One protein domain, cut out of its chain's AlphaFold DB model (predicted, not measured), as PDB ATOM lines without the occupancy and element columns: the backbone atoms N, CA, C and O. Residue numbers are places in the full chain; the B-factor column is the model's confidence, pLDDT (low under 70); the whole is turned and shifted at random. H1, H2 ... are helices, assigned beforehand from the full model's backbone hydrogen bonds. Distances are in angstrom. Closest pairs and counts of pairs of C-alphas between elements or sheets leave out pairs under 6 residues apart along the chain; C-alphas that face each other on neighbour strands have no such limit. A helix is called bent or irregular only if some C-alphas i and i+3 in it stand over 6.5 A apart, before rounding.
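Overview. This is residues 56 to 106 of the 110 residues of an uncharacterized protein of Lysobacter oculi (UniProt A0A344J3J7). A longer helix, H1, sits at one end of an elongated shape and a packed pair of short helices, H2 and H3, sits at the other, with a long winding stretch of chain between the two ends. After H1 the chain makes a loop, of which residues 66 to 71 stick out, then folds back past H1 and runs across to H2. The printed part has 51 residues with three named helices, in the order H1, H2, H3, and no named strand; the class is all helix, though under half of the residues, 25 of the 51, are in named elements. The whole is only just loose, close to extended, with a radius of gyration of the C-alphas of 14.6 A, and the C-alphas span 39 by 23 by 18 A.

Arrangement. H1, residues 56 to 66, touches no helix. It is apart from H2, residues 87 to 92, which follows it in the chain, and apart from H3, residues 98 to 105. H2 and H3 touch, with 5 pairs of C-alphas within 8 A. Their closest C-alphas are those of Ile 90 and Ala 101, 5.9 A apart. Their centres are 10.2 A apart. Their lines stand at 72 degrees, only just about perpendicular. In the backbones of H1, H2 and H3, every pair of O i and N i+4 is within hydrogen-bond range.

Along the chain. H1 begins at Ile 56, whose C-alpha is at (-27.879, -35.184, 8.681), and ends at Thr 66; it is the longest helix, 11 residues and 15.4 A from first to last C-alpha. Residues 67 to 86 hold no named element. H2 runs from Arg 87, with its C-alpha at (-24.330, -16.028, 12.055), to Arg 92, and measures 8.5 A. H3 runs from Leu 98 to Leu 105 and measures 10.4 A; its last C-alpha is at (-29.389, -9.850, 20.918). No helix is bent or irregular.

Size, cuts and confidence. The outline is elongated, and the two C-alphas farthest apart are those of Arg 69 and Thr 100, 40.0 A. The first and last printed C-alphas, those of Ile 56 and Asp 106, are 28.6 A apart. The link from H1 to H2 is long, with 20 residues between them, and the C-alphas of residues 67 to 86 lie 4 to 22 A from the mean of the C-alphas. The link from H2 to H3 is tight, with 5 residues between them. Residues 66 to 71 stand free. The printed part has no cut. The mean pLDDT of the printed part is 89.1, and no printed residue is under 70.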
ATOM      1  N   ILE A  56     -26.619 -34.511   9.027       87.81
ATOM      2  CA  ILE A  56     -27.879 -35.184   8.681       87.81
ATOM      3  C   ILE A  56     -29.040 -34.187   8.669       87.81
ATOM      4  O   ILE A  56     -29.816 -34.165   7.713       87.81
ATOM      5  N   THR A  57     -29.169 -33.367   9.716       85.25
ATOM      6  CA  THR A  57     -30.246 -32.371   9.813       85.25
ATOM      7  C   THR A  57     -30.069 -31.279   8.767       85.25
ATOM      8  O   THR A  57     -31.029 -30.961   8.069       85.25
ATOM      9  N   ALA A  58     -28.841 -30.782   8.581       85.19
ATOM     10  CA  ALA A  58     -28.537 -29.782   7.559       85.19
ATOM     11  C   ALA A  58     -28.890 -30.280   6.146       85.19
ATOM     12  O   ALA A  58     -29.630 -29.625   5.418       85.19
ATOM     13  N   SER A  59     -28.449 -31.490   5.791       87.94
ATOM     14  CA  SER A  59     -28.722 -32.097   4.486       87.94
ATOM     15  C   SER A  59     -30.215 -32.382   4.266       87.94
ATOM     16  O   SER A  59     -30.711 -32.273   3.148       87.94
ATOM     17  N   ARG A  60     -30.959 -32.737   5.324       88.12
ATOM     18  CA  ARG A  60     -32.421 -32.905   5.259       88.12
ATOM     19  C   ARG A  60     -33.130 -31.576   5.018       88.12
ATOM     20  O   ARG A  60     -33.930 -31.517   4.095       88.12
ATOM     21  N   ASN A  61     -32.799 -30.539   5.784       87.69
ATOM     22  CA  ASN A  61     -33.377 -29.205   5.614       87.69
ATOM     23  C   ASN A  61     -33.106 -28.662   4.205       87.69
ATOM     24  O   ASN A  61     -34.037 -28.239   3.531       87.69
ATOM     25  N   GLN A  62     -31.872 -28.802   3.710       87.56
ATOM     26  CA  GLN A  62     -31.514 -28.401   2.349       87.56
ATOM     27  C   GLN A  62     -32.322 -29.159   1.285       87.56
ATOM     28  O   GLN A  62     -32.835 -28.555   0.347       87.56
ATOM     29  N   ARG A  63     -32.476 -30.486   1.416       89.38
ATOM     30  CA  ARG A  63     -33.318 -31.260   0.488       89.38
ATOM     31  C   ARG A  63     -34.767 -30.793   0.527       89.38
ATOM     32  O   ARG A  63     -35.356 -30.564  -0.526       89.38
ATOM     33  N   ASP A  64     -35.321 -30.643   1.723       88.75
ATOM     34  CA  ASP A  64     -36.702 -30.216   1.934       88.75
ATOM     35  C   ASP A  64     -36.952 -28.839   1.272       88.75
ATOM     36  O   ASP A  64     -37.950 -28.667   0.572       88.75
ATOM     37  N   GLU A  65     -35.997 -27.909   1.378       85.62
ATOM     38  CA  GLU A  65     -36.006 -26.613   0.683       85.62
ATOM     39  C   GLU A  65     -35.940 -26.758  -0.848       85.62
ATOM     40  O   GLU A  65     -36.729 -26.141  -1.564       85.62
ATOM     41  N   THR A  66     -35.056 -27.610  -1.382       87.75
ATOM     42  CA  THR A  66     -34.951 -27.819  -2.842       87.75
ATOM     43  C   THR A  66     -36.194 -28.475  -3.455       87.75
ATOM     44  O   THR A  66     -36.563 -28.176  -4.591       87.75
ATOM     45  N   HIS A  67     -36.884 -29.346  -2.712       87.69
ATOM     46  CA  HIS A  67     -38.083 -30.055  -3.180       87.69
ATOM     47  C   HIS A  67     -39.378 -29.258  -3.017       87.69
ATOM     48  O   HIS A  67     -40.448 -29.711  -3.437       87.69
ATOM     49  N   ALA A  68     -39.294 -28.065  -2.439       86.50
ATOM     50  CA  ALA A  68     -40.430 -27.290  -1.992       86.50
ATOM     51  C   ALA A  68     -41.393 -26.848  -3.119       86.50
ATOM     52  O   ALA A  68     -42.529 -26.485  -2.832       86.50
ATOM     53  N   ARG A  69     -41.010 -26.922  -4.408       85.88
ATOM     54  CA  ARG A  69     -41.850 -26.563  -5.584       85.88
ATOM     55  C   ARG A  69     -42.592 -25.226  -5.412       85.88
ATOM     56  O   ARG A  69     -43.786 -25.121  -5.685       85.88
ATOM     57  N   GLY A  70     -41.886 -24.218  -4.902       80.25
ATOM     58  CA  GLY A  70     -42.441 -22.887  -4.632       80.25
ATOM     59  C   GLY A  70     -43.382 -22.814  -3.424       80.25
ATOM     60  O   GLY A  70     -43.937 -21.754  -3.152       80.25
ATOM     61  N   LYS A  71     -43.572 -23.913  -2.687       81.56
ATOM     62  CA  LYS A  71     -44.263 -23.911  -1.400       81.56
ATOM     63  C   LYS A  71     -43.269 -23.600  -0.283       81.56
ATOM     64  O   LYS A  71     -42.124 -24.019  -0.339       81.56
ATOM     65  N   PRO A  72     -43.693 -22.903   0.765       74.56
ATOM     66  CA  PRO A  72     -42.877 -22.721   1.952       74.56
ATOM     67  C   PRO A  72     -42.727 -24.039   2.720       74.56
ATOM     68  O   PRO A  72     -43.723 -24.680   3.059       74.56
ATOM     69  N   VAL A  73     -41.492 -24.430   3.030       81.69
ATOM     70  CA  VAL A  73     -41.206 -25.599   3.871       81.69
ATOM     71  C   VAL A  73     -40.636 -25.126   5.199       81.69
ATOM     72  O   VAL A  73     -39.734 -24.293   5.237       81.69
ATOM     73  N   LYS A  74     -41.196 -25.633   6.303       81.81
ATOM     74  CA  LYS A  74     -40.658 -25.360   7.634       81.81
ATOM     75  C   LYS A  74     -39.398 -26.207   7.840       81.81
ATOM     76  O   LYS A  74     -39.478 -27.427   7.688       81.81
ATOM     77  N   PRO A  75     -38.260 -25.595   8.189       82.12
ATOM     78  CA  PRO A  75     -37.045 -26.341   8.464       82.12
ATOM     79  C   PRO A  75     -37.203 -27.142   9.750       82.12
ATOM     80  O   PRO A  75     -37.939 -26.768  10.665       82.12
ATOM     81  N   ARG A  76     -36.479 -28.254   9.830       86.50
ATOM     82  CA  ARG A  76     -36.425 -29.062  11.043       86.50
ATOM     83  C   ARG A  76     -35.504 -28.371  12.040       86.50
ATOM     84  O   ARG A  76     -34.333 -28.130  11.741       86.50
ATOM     85  N   CYS A  77     -36.047 -28.089  13.214       86.75
ATOM     86  CA  CYS A  77     -35.323 -27.531  14.347       86.75
ATOM     87  C   CYS A  77     -34.793 -28.668  15.229       86.75
ATOM     88  O   CYS A  77     -35.417 -29.730  15.322       86.75
ATOM     89  N   ALA A  78     -33.662 -28.460  15.902       86.25
ATOM     90  CA  ALA A  78     -33.273 -29.348  16.990       86.25
ATOM     91  C   ALA A  78     -34.320 -29.314  18.118       86.25
ATOM     92  O   ALA A  78     -34.875 -28.250  18.396       86.25
ATOM     93  N   PRO A  79     -34.560 -30.448  18.799       84.88
ATOM     94  CA  PRO A  79     -35.492 -30.538  19.918       84.88
ATOM     95  C   PRO A  79     -34.853 -29.985  21.203       84.88
ATOM     96  O   PRO A  79     -34.701 -30.698  22.190       84.88
ATOM     97  N   VAL A  80     -34.422 -28.724  21.172       83.94
ATOM     98  CA  VAL A  80     -33.817 -28.030  22.312       83.94
ATOM     99  C   VAL A  80     -34.615 -26.776  22.626       83.94
ATOM    100  O   VAL A  80     -35.077 -26.078  21.726       83.94
ATOM    101  N   ALA A  81     -34.792 -26.500  23.914       84.00
ATOM    102  CA  ALA A  81     -35.404 -25.263  24.365       84.00
ATOM    103  C   ALA A  81     -34.364 -24.139  24.354       84.00
ATOM    104  O   ALA A  81     -33.230 -24.333  24.788       84.00
ATOM    105  N   GLY A  82     -34.763 -22.959  23.890       84.69
ATOM    106  CA  GLY A  82     -33.922 -21.768  23.927       84.69
ATOM    107  C   GLY A  82     -34.158 -20.844  22.745       84.69
ATOM    108  O   GLY A  82     -34.917 -21.160  21.827       84.69
ATOM    109  N   ARG A  83     -33.498 -19.685  22.796       89.12
ATOM    110  CA  ARG A  83     -33.335 -18.821  21.630       89.12
ATOM    111  C   ARG A  83     -32.076 -19.224  20.867       89.12
ATOM    112  O   ARG A  83     -31.081 -19.615  21.470       89.12
ATOM    113  N   SER A  84     -32.120 -19.121  19.550       89.69
ATOM    114  CA  SER A  84     -31.013 -19.364  18.638       89.69
ATOM    115  C   SER A  84     -30.796 -18.139  17.766       89.69
ATOM    116  O   SER A  84     -31.752 -17.613  17.196       89.69
ATOM    117  N   TRP A  85     -29.535 -17.745  17.628       89.88
ATOM    118  CA  TRP A  85     -29.104 -16.623  16.804       89.88
ATOM    119  C   TRP A  85     -28.241 -17.148  15.662       89.88
ATOM    120  O   TRP A  85     -27.344 -17.968  15.882       89.88
ATOM    121  N   SER A  86     -28.558 -16.728  14.441       88.69
ATOM    122  CA  SER A  86     -27.792 -17.087  13.249       88.69
ATOM    123  C   SER A  86     -26.463 -16.334  13.202       88.69
ATOM    124  O   SER A  86     -26.225 -15.384  13.953       88.69
ATOM    125  N   ARG A  87     -25.581 -16.748  12.291       89.31
ATOM    126  CA  ARG A  87     -24.330 -16.028  12.055       89.31
ATOM    127  C   ARG A  87     -24.613 -14.605  11.573       89.31
ATOM    128  O   ARG A  87     -23.973 -13.672  12.037       89.31
ATOM    129  N   GLU A  88     -25.602 -14.450  10.706       90.56
ATOM    130  CA  GLU A  88     -26.051 -13.175  10.164       90.56
ATOM    131  C   GLU A  88     -26.587 -12.252  11.268       90.56
ATOM    132  O   GLU A  88     -26.329 -11.049  11.241       90.56
ATOM    133  N   ASP A  89     -27.278 -12.797  12.278       91.50
ATOM    134  CA  ASP A  89     -27.729 -12.016  13.438       91.50
ATOM    135  C   ASP A  89     -26.547 -11.474  14.246       91.50
ATOM    136  O   ASP A  89     -26.560 -10.304  14.630       91.50
ATOM    137  N   ILE A  90     -25.525 -12.307  14.470       93.56
ATOM    138  CA  ILE A  90     -24.293 -11.915  15.165       93.56
ATOM    139  C   ILE A  90     -23.535 -10.868  14.348       93.56
ATOM    140  O   ILE A  90     -23.170  -9.828  14.885       93.56
ATOM    141  N   GLU A  91     -23.347 -11.078  13.047       94.56
ATOM    142  CA  GLU A  91     -22.643 -10.132  12.173       94.56
ATOM    143  C   GLU A  91     -23.375  -8.784  12.069       94.56
ATOM    144  O   GLU A  91     -22.734  -7.732  12.059       94.56
ATOM    145  N   ARG A  92     -24.714  -8.787  12.101       94.75
ATOM    146  CA  ARG A  92     -25.533  -7.564  12.112       94.75
ATOM    147  C   ARG A  92     -25.332  -6.712  13.368       94.75
ATOM    148  O   ARG A  92     -25.607  -5.515  13.322       94.75
ATOM    149  N   THR A  93     -24.841  -7.280  14.471       95.94
ATOM    150  CA  THR A  93     -24.494  -6.490  15.667       95.94
ATOM    151  C   THR A  93     -23.273  -5.591  15.447       95.94
ATOM    152  O   THR A  93     -23.106  -4.608  16.165       95.94
ATOM    153  N   GLY A  94     -22.417  -5.914  14.469       97.19
ATOM    154  CA  GLY A  94     -21.187  -5.178  14.169       97.19
ATOM    155  C   GLY A  94     -20.075  -5.324  15.214       97.19
ATOM    156  O   GLY A  94     -19.007  -4.737  15.039       97.19
ATOM    157  N   VAL A  95     -20.288  -6.094  16.284       96.75
ATOM    158  CA  VAL A  95     -19.268  -6.336  17.308       96.75
ATOM    159  C   VAL A  95     -18.493  -7.619  17.016       96.75
ATOM    160  O   VAL A  95     -19.031  -8.600  16.510       96.75
ATOM    161  N   THR A  96     -17.201  -7.616  17.336       95.69
ATOM    162  CA  THR A  96     -16.313  -8.775  17.151       95.69
ATOM    163  C   THR A  96     -16.350  -9.746  18.327       95.69
ATOM    164  O   THR A  96     -16.022 -10.919  18.168       95.69
ATOM    165  N   ASP A  97     -16.747  -9.268  19.508       95.38
ATOM    166  CA  ASP A  97     -16.883 -10.087  20.707       95.38
ATOM    167  C   ASP A  97     -18.252 -10.776  20.754       95.38
ATOM    168  O   ASP A  97     -19.298 -10.123  20.820       95.38
ATOM    169  N   LEU A  98     -18.237 -12.112  20.773       94.56
ATOM    170  CA  LEU A  98     -19.451 -12.925  20.774       94.56
ATOM    171  C   LEU A  98     -20.294 -12.705  22.038       94.56
ATOM    172  O   LEU A  98     -21.517 -12.656  21.949       94.56
ATOM    173  N   GLY A  99     -19.665 -12.549  23.207       95.12
ATOM    174  CA  GLY A  99     -20.392 -12.327  24.461       95.12
ATOM    175  C   GLY A  99     -21.165 -11.008  24.446       95.12
ATOM    176  O   GLY A  99     -22.308 -10.931  24.890       95.12
ATOM    177  N   THR A 100     -20.570  -9.961  23.885       96.00
ATOM    178  CA  THR A 100     -21.219  -8.666  23.673       96.00
ATOM    179  C   THR A 100     -22.326  -8.760  22.626       96.00
ATOM    180  O   THR A 100     -23.421  -8.266  22.884       96.00
ATOM    181  N   ALA A 101     -22.100  -9.461  21.509       96.19
ATOM    182  CA  ALA A 101     -23.134  -9.689  20.498       96.19
ATOM    183  C   ALA A 101     -24.361 -10.390  21.098       96.19
ATOM    184  O   ALA A 101     -25.494  -9.958  20.899       96.19
ATOM    185  N   LEU A 102     -24.135 -11.443  21.890       94.25
ATOM    186  CA  LEU A 102     -25.207 -12.201  22.532       94.25
ATOM    187  C   LEU A 102     -25.972 -11.371  23.561       94.25
ATOM    188  O   LEU A 102     -27.191 -11.454  23.582       94.25
ATOM    189  N   ARG A 103     -25.302 -10.525  24.353       95.12
ATOM    190  CA  ARG A 103     -25.979  -9.601  25.285       95.12
ATOM    191  C   ARG A 103     -26.808  -8.531  24.566       95.12
ATOM    192  O   ARG A 103     -27.839  -8.114  25.081       95.12
ATOM    193  N   MET A 104     -26.382  -8.097  23.377       94.75
ATOM    194  CA  MET A 104     -27.155  -7.168  22.540       94.75
ATOM    195  C   MET A 104     -28.394  -7.829  21.927       94.75
ATOM    196  O   MET A 104     -29.439  -7.190  21.825       94.75
ATOM    197  N   LEU A 105     -28.279  -9.090  21.501       93.44
ATOM    198  CA  LEU A 105     -29.389  -9.850  20.918       93.44
ATOM    199  C   LEU A 105     -30.357 -10.381  21.984       93.44
ATOM    200  O   LEU A 105     -31.557 -10.485  21.744       93.44
ATOM    201  N   ASP A 106     -29.838 -10.716  23.162       91.75
ATOM    202  CA  ASP A 106     -30.562 -11.384  24.229       91.75
ATOM    203  C   ASP A 106     -30.266 -10.752  25.604       91.75
ATOM    204  O   ASP A 106     -29.297 -11.129  26.267       91.75
TER     205      ASP A 106